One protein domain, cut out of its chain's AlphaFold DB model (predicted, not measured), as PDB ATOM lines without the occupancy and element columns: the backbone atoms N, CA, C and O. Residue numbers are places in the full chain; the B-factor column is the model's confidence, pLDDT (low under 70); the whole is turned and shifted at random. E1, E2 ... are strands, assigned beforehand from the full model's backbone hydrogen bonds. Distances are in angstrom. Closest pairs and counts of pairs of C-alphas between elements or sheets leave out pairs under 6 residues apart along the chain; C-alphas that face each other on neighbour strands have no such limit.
ATOM      1  N   GLY A 149      53.775 147.613   8.997       61.25
ATOM      2  CA  GLY A 149      55.005 147.473   9.769       61.25
ATOM      3  C   GLY A 149      56.284 147.630   8.961       61.25
ATOM      4  O   GLY A 149      56.290 147.586   7.727       61.25
ATOM      5  N   ASP A 150      57.375 147.831   9.694       66.12
ATOM      6  CA  ASP A 150      58.705 147.951   9.116       66.12
ATOM      7  C   ASP A 150      59.190 146.600   8.583       66.12
ATOM      8  O   ASP A 150      59.006 145.551   9.210       66.12
ATOM      9  N   SER A 151      59.791 146.645   7.395       72.31
ATOM     10  CA  SER A 151      60.411 145.496   6.742       72.31
ATOM     11  C   SER A 151      61.725 145.154   7.443       72.31
ATOM     12  O   SER A 151      62.682 145.918   7.333       72.31
ATOM     13  N   GLN A 152      61.781 144.007   8.117       76.19
ATOM     14  CA  GLN A 152      62.971 143.515   8.812       76.19
ATOM     15  C   GLN A 152      63.454 142.206   8.180       76.19
ATOM     16  O   GLN A 152      62.662 141.302   7.897       76.19
ATOM     17  N   ASP A 153      64.764 142.094   7.992       77.81
ATOM     18  CA  ASP A 153      65.435 140.837   7.688       77.81
ATOM     19  C   ASP A 153      65.243 139.824   8.826       77.81
ATOM     20  O   ASP A 153      65.382 140.122  10.011       77.81
ATOM     21  N   CYS A 154      64.861 138.612   8.451       77.81
ATOM     22  CA  CYS A 154      64.560 137.507   9.344       77.81
ATOM     23  C   CYS A 154      65.387 136.304   8.919       77.81
ATOM     24  O   CYS A 154      65.452 135.982   7.737       77.81
ATOM     25  N   SER A 155      65.987 135.623   9.887       78.56
ATOM     26  CA  SER A 155      66.686 134.356   9.691       78.56
ATOM     27  C   SER A 155      66.357 133.451  10.868       78.56
ATOM     28  O   SER A 155      66.213 133.931  11.994       78.56
ATOM     29  N   VAL A 156      66.218 132.157  10.602       78.25
ATOM     30  CA  VAL A 156      65.877 131.106  11.565       78.25
ATOM     31  C   VAL A 156      66.741 129.896  11.245       78.25
ATOM     32  O   VAL A 156      66.945 129.581  10.075       78.25
ATOM     33  N   ASP A 157      67.226 129.195  12.271       73.44
ATOM     34  CA  ASP A 157      67.978 127.947  12.099       73.44
ATOM     35  C   ASP A 157      67.173 126.926  11.261       73.44
ATOM     36  O   ASP A 157      66.229 126.307  11.753       73.44
ATOM     37  N   GLY A 158      67.559 126.753   9.990       69.19
ATOM     38  CA  GLY A 158      66.941 125.822   9.033       69.19
ATOM     39  C   GLY A 158      66.064 126.457   7.942       69.19
ATOM     40  O   GLY A 158      65.703 125.758   6.998       69.19
ATOM     41  N   GLU A 159      65.757 127.755   8.012       72.94
ATOM     42  CA  GLU A 159      64.970 128.482   7.001       72.94
ATOM     43  C   GLU A 159      65.877 129.470   6.235       72.94
ATOM     44  O   GLU A 159      66.778 130.072   6.820       72.94
ATOM     45  N   MET A 160      65.670 129.659   4.922       71.56
ATOM     46  CA  MET A 160      66.400 130.709   4.188       71.56
ATOM     47  C   MET A 160      65.959 132.098   4.669       71.56
ATOM     48  O   MET A 160      64.761 132.289   4.886       71.56
ATOM     49  N   PRO A 161      66.873 133.078   4.790       83.25
ATOM     50  CA  PRO A 161      66.524 134.395   5.299       83.25
ATOM     51  C   PRO A 161      65.517 135.115   4.393       83.25
ATOM     52  O   PRO A 161      65.637 135.102   3.166       83.25
ATOM     53  N   TRP A 162      64.532 135.768   5.007       81.25
ATOM     54  CA  TRP A 162      63.427 136.446   4.329       81.25
ATOM     55  C   TRP A 162      63.185 137.841   4.906       81.25
ATOM     56  O   TRP A 162      63.598 138.146   6.020       81.25
ATOM     57  N   ILE A 163      62.483 138.698   4.165       80.00
ATOM     58  CA  ILE A 163      62.059 140.011   4.665       80.00
ATOM     59  C   ILE A 163      60.626 139.880   5.188       80.00
ATOM     60  O   ILE A 163      59.684 139.737   4.409       80.00
ATOM     61  N   GLY A 164      60.464 139.904   6.509       75.12
ATOM     62  CA  GLY A 164      59.158 139.963   7.165       75.12
ATOM     63  C   GLY A 164      58.742 141.404   7.475       75.12
ATOM     64  O   GLY A 164      59.563 142.317   7.418       75.12
ATOM     65  N   LYS A 165      57.471 141.618   7.832       75.50
ATOM     66  CA  LYS A 165      56.977 142.904   8.356       75.50
ATOM     67  C   LYS A 165      56.224 142.684   9.663       75.50
ATOM     68  O   LYS A 165      55.383 141.788   9.735       75.50
ATOM     69  N   PHE A 166      56.518 143.487  10.686       72.31
ATOM     70  CA  PHE A 166      56.089 143.210  12.064       72.31
ATOM     71  C   PHE A 166      55.551 144.468  12.761       72.31
ATOM     72  O   PHE A 166      56.287 145.165  13.451       72.31
ATOM     73  N   ALA A 167      54.259 144.763  12.581       66.62
ATOM     74  CA  ALA A 167      53.554 145.786  13.371       66.62
ATOM     75  C   ALA A 167      52.043 145.519  13.522       66.62
ATOM     76  O   ALA A 167      51.246 146.451  13.573       66.62
ATOM     77  N   CYS A 168      51.623 144.252  13.557       72.44
ATOM     78  CA  CYS A 168      50.250 143.900  13.917       72.44
ATOM     79  C   CYS A 168      50.171 143.452  15.385       72.44
ATOM     80  O   CYS A 168      51.028 142.714  15.869       72.44
ATOM     81  N   ASP A 169      49.096 143.827  16.080       73.69
ATOM     82  CA  ASP A 169      48.839 143.425  17.476       73.69
ATOM     83  C   ASP A 169      48.471 141.935  17.637       73.69
ATOM     84  O   ASP A 169      48.067 141.491  18.713       73.69
ATOM     85  N   GLN A 170      48.613 141.139  16.573       76.50
ATOM     86  CA  GLN A 170      48.415 139.697  16.619       76.50
ATOM     87  C   GLN A 170      49.443 139.051  17.548       76.50
ATOM     88  O   GLN A 170      50.632 139.384  17.524       76.50
ATOM     89  N   VAL A 171      48.979 138.115  18.372       82.88
ATOM     90  CA  VAL A 171      49.834 137.414  19.329       82.88
ATOM     91  C   VAL A 171      50.752 136.454  18.576       82.88
ATOM     92  O   VAL A 171      50.299 135.629  17.786       82.88
ATOM     93  N   CYS A 172      52.053 136.547  18.832       81.75
ATOM     94  CA  CYS A 172      53.054 135.647  18.278       81.75
ATOM     95  C   CYS A 172      52.843 134.228  18.834       81.75
ATOM     96  O   CYS A 172      53.246 133.935  19.955       81.75
ATOM     97  N   GLU A 173      52.230 133.328  18.063       80.00
ATOM     98  CA  GLU A 173      51.927 131.959  18.521       80.00
ATOM     99  C   GLU A 173      53.125 130.989  18.444       80.00
ATOM    100  O   GLU A 173      52.990 129.803  18.745       80.00
ATOM    101  N   ARG A 174      54.314 131.479  18.062       79.31
ATOM    102  CA  ARG A 174      55.531 130.666  17.900       79.31
ATOM    103  C   ARG A 174      55.934 130.005  19.225       79.31
ATOM    104  O   ARG A 174      55.944 130.651  20.276       79.31
ATOM    105  N   LEU A 175      56.273 128.719  19.164       80.31
ATOM    106  CA  LEU A 175      56.678 127.920  20.323       80.31
ATOM    107  C   LEU A 175      58.090 128.293  20.809       80.31
ATOM    108  O   LEU A 175      58.973 128.625  20.014       80.31
ATOM    109  N   PHE A 176      58.293 128.226  22.125       81.69
ATOM    110  CA  PHE A 176      59.613 128.263  22.764       81.69
ATOM    111  C   PHE A 176      60.345 126.915  22.600       81.69
ATOM    112  O   PHE A 176      59.722 125.908  22.263       81.69
ATOM    113  N   ASP A 177      61.643 126.886  22.920       80.62
ATOM    114  CA  ASP A 177      62.514 125.691  22.973       80.62
ATOM    115  C   ASP A 177      61.850 124.412  23.532       80.62
ATOM    116  O   ASP A 177      62.040 123.319  23.007       80.62
ATOM    117  N   CYS A 178      61.028 124.550  24.572       75.06
ATOM    118  CA  CYS A 178      60.333 123.469  25.264       75.06
ATOM    119  C   CYS A 178      59.190 122.801  24.474       75.06
ATOM    120  O   CYS A 178      58.553 121.895  25.008       75.06
ATOM    121  N   GLY A 179      58.840 123.292  23.279       76.75
ATOM    122  CA  GLY A 179      57.777 122.764  22.407       76.75
ATOM    123  C   GLY A 179      56.332 122.889  22.923       76.75
ATOM    124  O   GLY A 179      55.395 122.732  22.150       76.75
ATOM    125  N   ILE A 180      56.129 123.183  24.212       77.25
ATOM    126  CA  ILE A 180      54.811 123.164  24.881       77.25
ATOM    127  C   ILE A 180      54.244 124.577  25.090       77.25
ATOM    128  O   ILE A 180      53.031 124.780  25.064       77.25
ATOM    129  N   HIS A 181      55.104 125.573  25.314       77.75
ATOM    130  CA  HIS A 181      54.683 126.957  25.532       77.75
ATOM    131  C   HIS A 181      54.797 127.771  24.242       77.75
ATOM    132  O   HIS A 181      55.865 127.796  23.629       77.75
ATOM    133  N   LYS A 182      53.735 128.502  23.881       86.19
ATOM    134  CA  LYS A 182      53.774 129.557  22.855       86.19
ATOM    135  C   LYS A 182      54.132 130.919  23.443       86.19
ATOM    136  O   LYS A 182      53.905 131.169  24.630       86.19
ATOM    137  N   CYS A 183      54.695 131.790  22.611       83.75
ATOM    138  CA  CYS A 183      54.924 133.188  22.946       83.75
ATOM    139  C   CYS A 183      53.583 133.929  23.173       83.75
ATOM    140  O   CYS A 183      52.504 133.457  22.813       83.75
ATOM    141  N   THR A 184      53.647 135.073  23.857       83.94
ATOM    142  CA  THR A 184      52.485 135.929  24.173       83.94
ATOM    143  C   THR A 184      52.776 137.414  23.931       83.94
ATOM    144  O   THR A 184      52.120 138.285  24.498       83.94
ATOM    145  N   LYS A 185      53.817 137.713  23.147       80.38
ATOM    146  CA  LYS A 185      54.142 139.066  22.678       80.38
ATOM    147  C   LYS A 185      53.278 139.399  21.456       80.38
ATOM    148  O   LYS A 185      52.829 138.483  20.769       80.38
ATOM    149  N   SER A 186      53.099 140.684  21.158       82.25
ATOM    150  CA  SER A 186      52.641 141.137  19.836       82.25
ATOM    151  C   SER A 186      53.629 140.714  18.736       82.25
ATOM    152  O   SER A 186      54.742 140.262  19.030       82.25
ATOM    153  N   CYS A 187      53.219 140.820  17.473       81.88
ATOM    154  CA  CYS A 187      54.001 140.368  16.328       81.88
ATOM    155  C   CYS A 187      55.395 141.023  16.304       81.88
ATOM    156  O   CYS A 187      55.518 142.246  16.297       81.88
ATOM    157  N   HIS A 188      56.444 140.200  16.308       81.81
ATOM    158  CA  HIS A 188      57.841 140.629  16.383       81.81
ATOM    159  C   HIS A 188      58.721 139.764  15.466       81.81
ATOM    160  O   HIS A 188      58.369 138.602  15.237       81.81
ATOM    161  N   PRO A 189      59.883 140.267  15.001       81.00
ATOM    162  CA  PRO A 189      60.834 139.462  14.237       81.00
ATOM    163  C   PRO A 189      61.204 138.167  14.985       81.00
ATOM    164  O   PRO A 189      61.445 138.215  16.202       81.00
ATOM    165  N   PRO A 190      61.220 136.999  14.318       74.94
ATOM    166  CA  PRO A 190      61.573 135.740  14.959       74.94
ATOM    167  C   PRO A 190      63.060 135.739  15.359       74.94
ATOM    168  O   PRO A 190      63.905 136.178  14.579       74.94
ATOM    169  N   PRO A 191      63.416 135.241  16.555       73.00
ATOM    170  CA  PRO A 191      64.813 135.029  16.910       73.00
ATOM    171  C   PRO A 191      65.393 133.848  16.116       73.00
ATOM    172  O   PRO A 191      64.714 132.838  15.922       73.00
ATOM    173  N   HIS A 192      66.666 133.963  15.724       71.00
ATOM    174  CA  HIS A 192      67.388 132.958  14.926       71.00
ATOM    175  C   HIS A 192      67.344 131.558  15.547       71.00
ATOM    176  O   HIS A 192      67.091 130.566  14.866       71.00
ATOM    177  N   LYS A 193      67.533 131.516  16.869       71.31
ATOM    178  CA  LYS A 193      67.361 130.340  17.725       71.31
ATOM    179  C   LYS A 193      66.006 130.410  18.423       71.31
ATOM    180  O   LYS A 193      65.616 131.507  18.839       71.31
ATOM    181  N   PRO A 194      65.298 129.280  18.618       69.62
ATOM    182  CA  PRO A 194      64.083 129.264  19.424       69.62
ATOM    183  C   PRO A 194      64.391 129.822  20.817       69.62
ATOM    184  O   PRO A 194      65.362 129.426  21.462       69.62
ATOM    185  N   ALA A 195      63.590 130.788  21.268       73.06
ATOM    186  CA  ALA A 195      63.832 131.437  22.548       73.06
ATOM    187  C   ALA A 195      63.687 130.432  23.703       73.06
ATOM    188  O   ALA A 195      62.785 129.590  23.693       73.06
ATOM    189  N   LEU A 196      64.551 130.562  24.714       77.44
ATOM    190  CA  LEU A 196      64.466 129.761  25.934       77.44
ATOM    191  C   LEU A 196      63.157 130.063  26.668       77.44
ATOM    192  O   LEU A 196      62.823 131.227  26.909       77.44
ATOM    193  N   CYS A 197      62.423 129.027  27.061       75.50
ATOM    194  CA  CYS A 197      61.156 129.183  27.751       75.50
ATOM    195  C   CYS A 197      61.360 129.913  29.093       75.50
ATOM    196  O   CYS A 197      62.206 129.497  29.893       75.50
ATOM    197  N   PRO A 198      60.546 130.931  29.436       74.38
ATOM    198  CA  PRO A 198      60.613 131.599  30.742       74.38
ATOM    199  C   PRO A 198      60.219 130.688  31.926       74.38
ATOM    200  O   PRO A 198      60.292 131.107  33.077       74.38
ATOM    201  N   ARG A 199      59.796 129.443  31.657       66.88
ATOM    202  CA  ARG A 199      59.547 128.373  32.642       66.88
ATOM    203  C   ARG A 199      60.565 127.225  32.565       66.88
ATOM    204  O   ARG A 199      60.411 126.239  33.281       66.88
ATOM    205  N   SER A 200      61.581 127.330  31.705       66.75
ATOM    206  CA  SER A 200      62.684 126.367  31.650       66.75
ATOM    207  C   SER A 200      63.456 126.378  32.981       66.75
ATOM    208  O   SER A 200      63.735 127.469  33.487       66.75
ATOM    209  N   PRO A 201      63.837 125.219  33.558       65.50
ATOM    210  CA  PRO A 201      64.651 125.179  34.776       65.50
ATOM    211  C   PRO A 201      65.998 125.905  34.605       65.50
ATOM    212  O   PRO A 201      66.506 126.471  35.568       65.50
ATOM    213  N   THR A 202      66.518 125.995  33.376       65.62
ATOM    214  CA  THR A 202      67.731 126.757  33.026       65.62
ATOM    215  C   THR A 202      67.598 128.264  33.297       65.62
ATOM    216  O   THR A 202      68.595 128.919  33.574       65.62
ATOM    217  N   ASN A 203      66.379 128.825  33.252       67.56
ATOM    218  CA  ASN A 203      66.115 130.243  33.540       67.56
ATOM    219  C   ASN A 203      65.844 130.529  35.031       67.56
ATOM    220  O   ASN A 203      65.828 131.690  35.434       67.56
ATOM    221  N   VAL A 204      65.608 129.500  35.856       65.12
ATOM    222  CA  VAL A 204      65.297 129.642  37.292       65.12
ATOM    223  C   VAL A 204      66.192 128.699  38.097       65.12
ATOM    224  O   VAL A 204      65.739 127.740  38.719       65.12
ATOM    225  N   THR A 205      67.496 128.982  38.072       61.12
ATOM    226  CA  THR A 205      68.518 128.211  38.797       61.12
ATOM    227  C   THR A 205      68.394 128.332  40.315       61.12
ATOM    228  O   THR A 205      68.782 127.404  41.024       61.12
ATOM    229  N   HIS A 206      67.847 129.442  40.825       66.31
ATOM    230  CA  HIS A 206      67.795 129.777  42.251       66.31
ATOM    231  C   HIS A 206      66.405 130.252  42.699       66.31
ATOM    232  O   HIS A 206      65.645 130.846  41.934       66.31
ATOM    233  N   CYS A 207      66.099 130.047  43.981       59.84
ATOM    234  CA  CYS A 207      64.984 130.696  44.664       59.84
ATOM    235  C   CYS A 207      65.111 132.235  44.595       59.84
ATOM    236  O   CYS A 207      66.215 132.744  44.790       59.84
TER     237      CYS A 207
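AT A GLANCE: This is residues 149 to 207 of the 546 residues of the protein "R3H domain-containing protein" of Agaricus bisporus var. burnettii (strain JB137-S8 / ATCC MYA-4627 / FGSC 10392) (UniProt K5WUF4). There is little regular structure: a small two-stranded hairpin, E1 and E2, at one end, then a long looping stretch that runs away from it, folds back and runs out again to a tail, residues 201 to 207, which sticks out. The 59 printed residues hold no named helix and two named strands, E1 then E2, in one antiparallel sheet. The class is all strand, with 13 residues in named elements. The whole is loose, with a radius of gyration of the C-alphas of 13.2 A, and elongated, spanning 41 by 26 by 18 A.

IN THESE COORDINATES: E1, residues 151 to 156, is 16.1 A long and begins at C-alpha 151 (60.411, 145.496, 6.742). E2, residues 159 to 165, is 16.5 A long and ends at C-alpha 165 (56.977, 142.904, 8.356).

HOW THE PARTS SIT: E1 and E2 form a hairpin with a tight link, antiparallel at 154 degrees. C-alphas 155 and 161 face each other at 4.4 A. N 154 and O 162 are within hydrogen-bond range at 2.8 A.

THE WHOLE: The C-alphas farthest apart, of Ile 163 and Cys 207, are 41.2 A apart. The printed part has no cut. Residues 166 to 207 hold no named element. Confidence is low, with pLDDT under 70, at residues 149 to 150, 158, 167, 194 and 199 to 207.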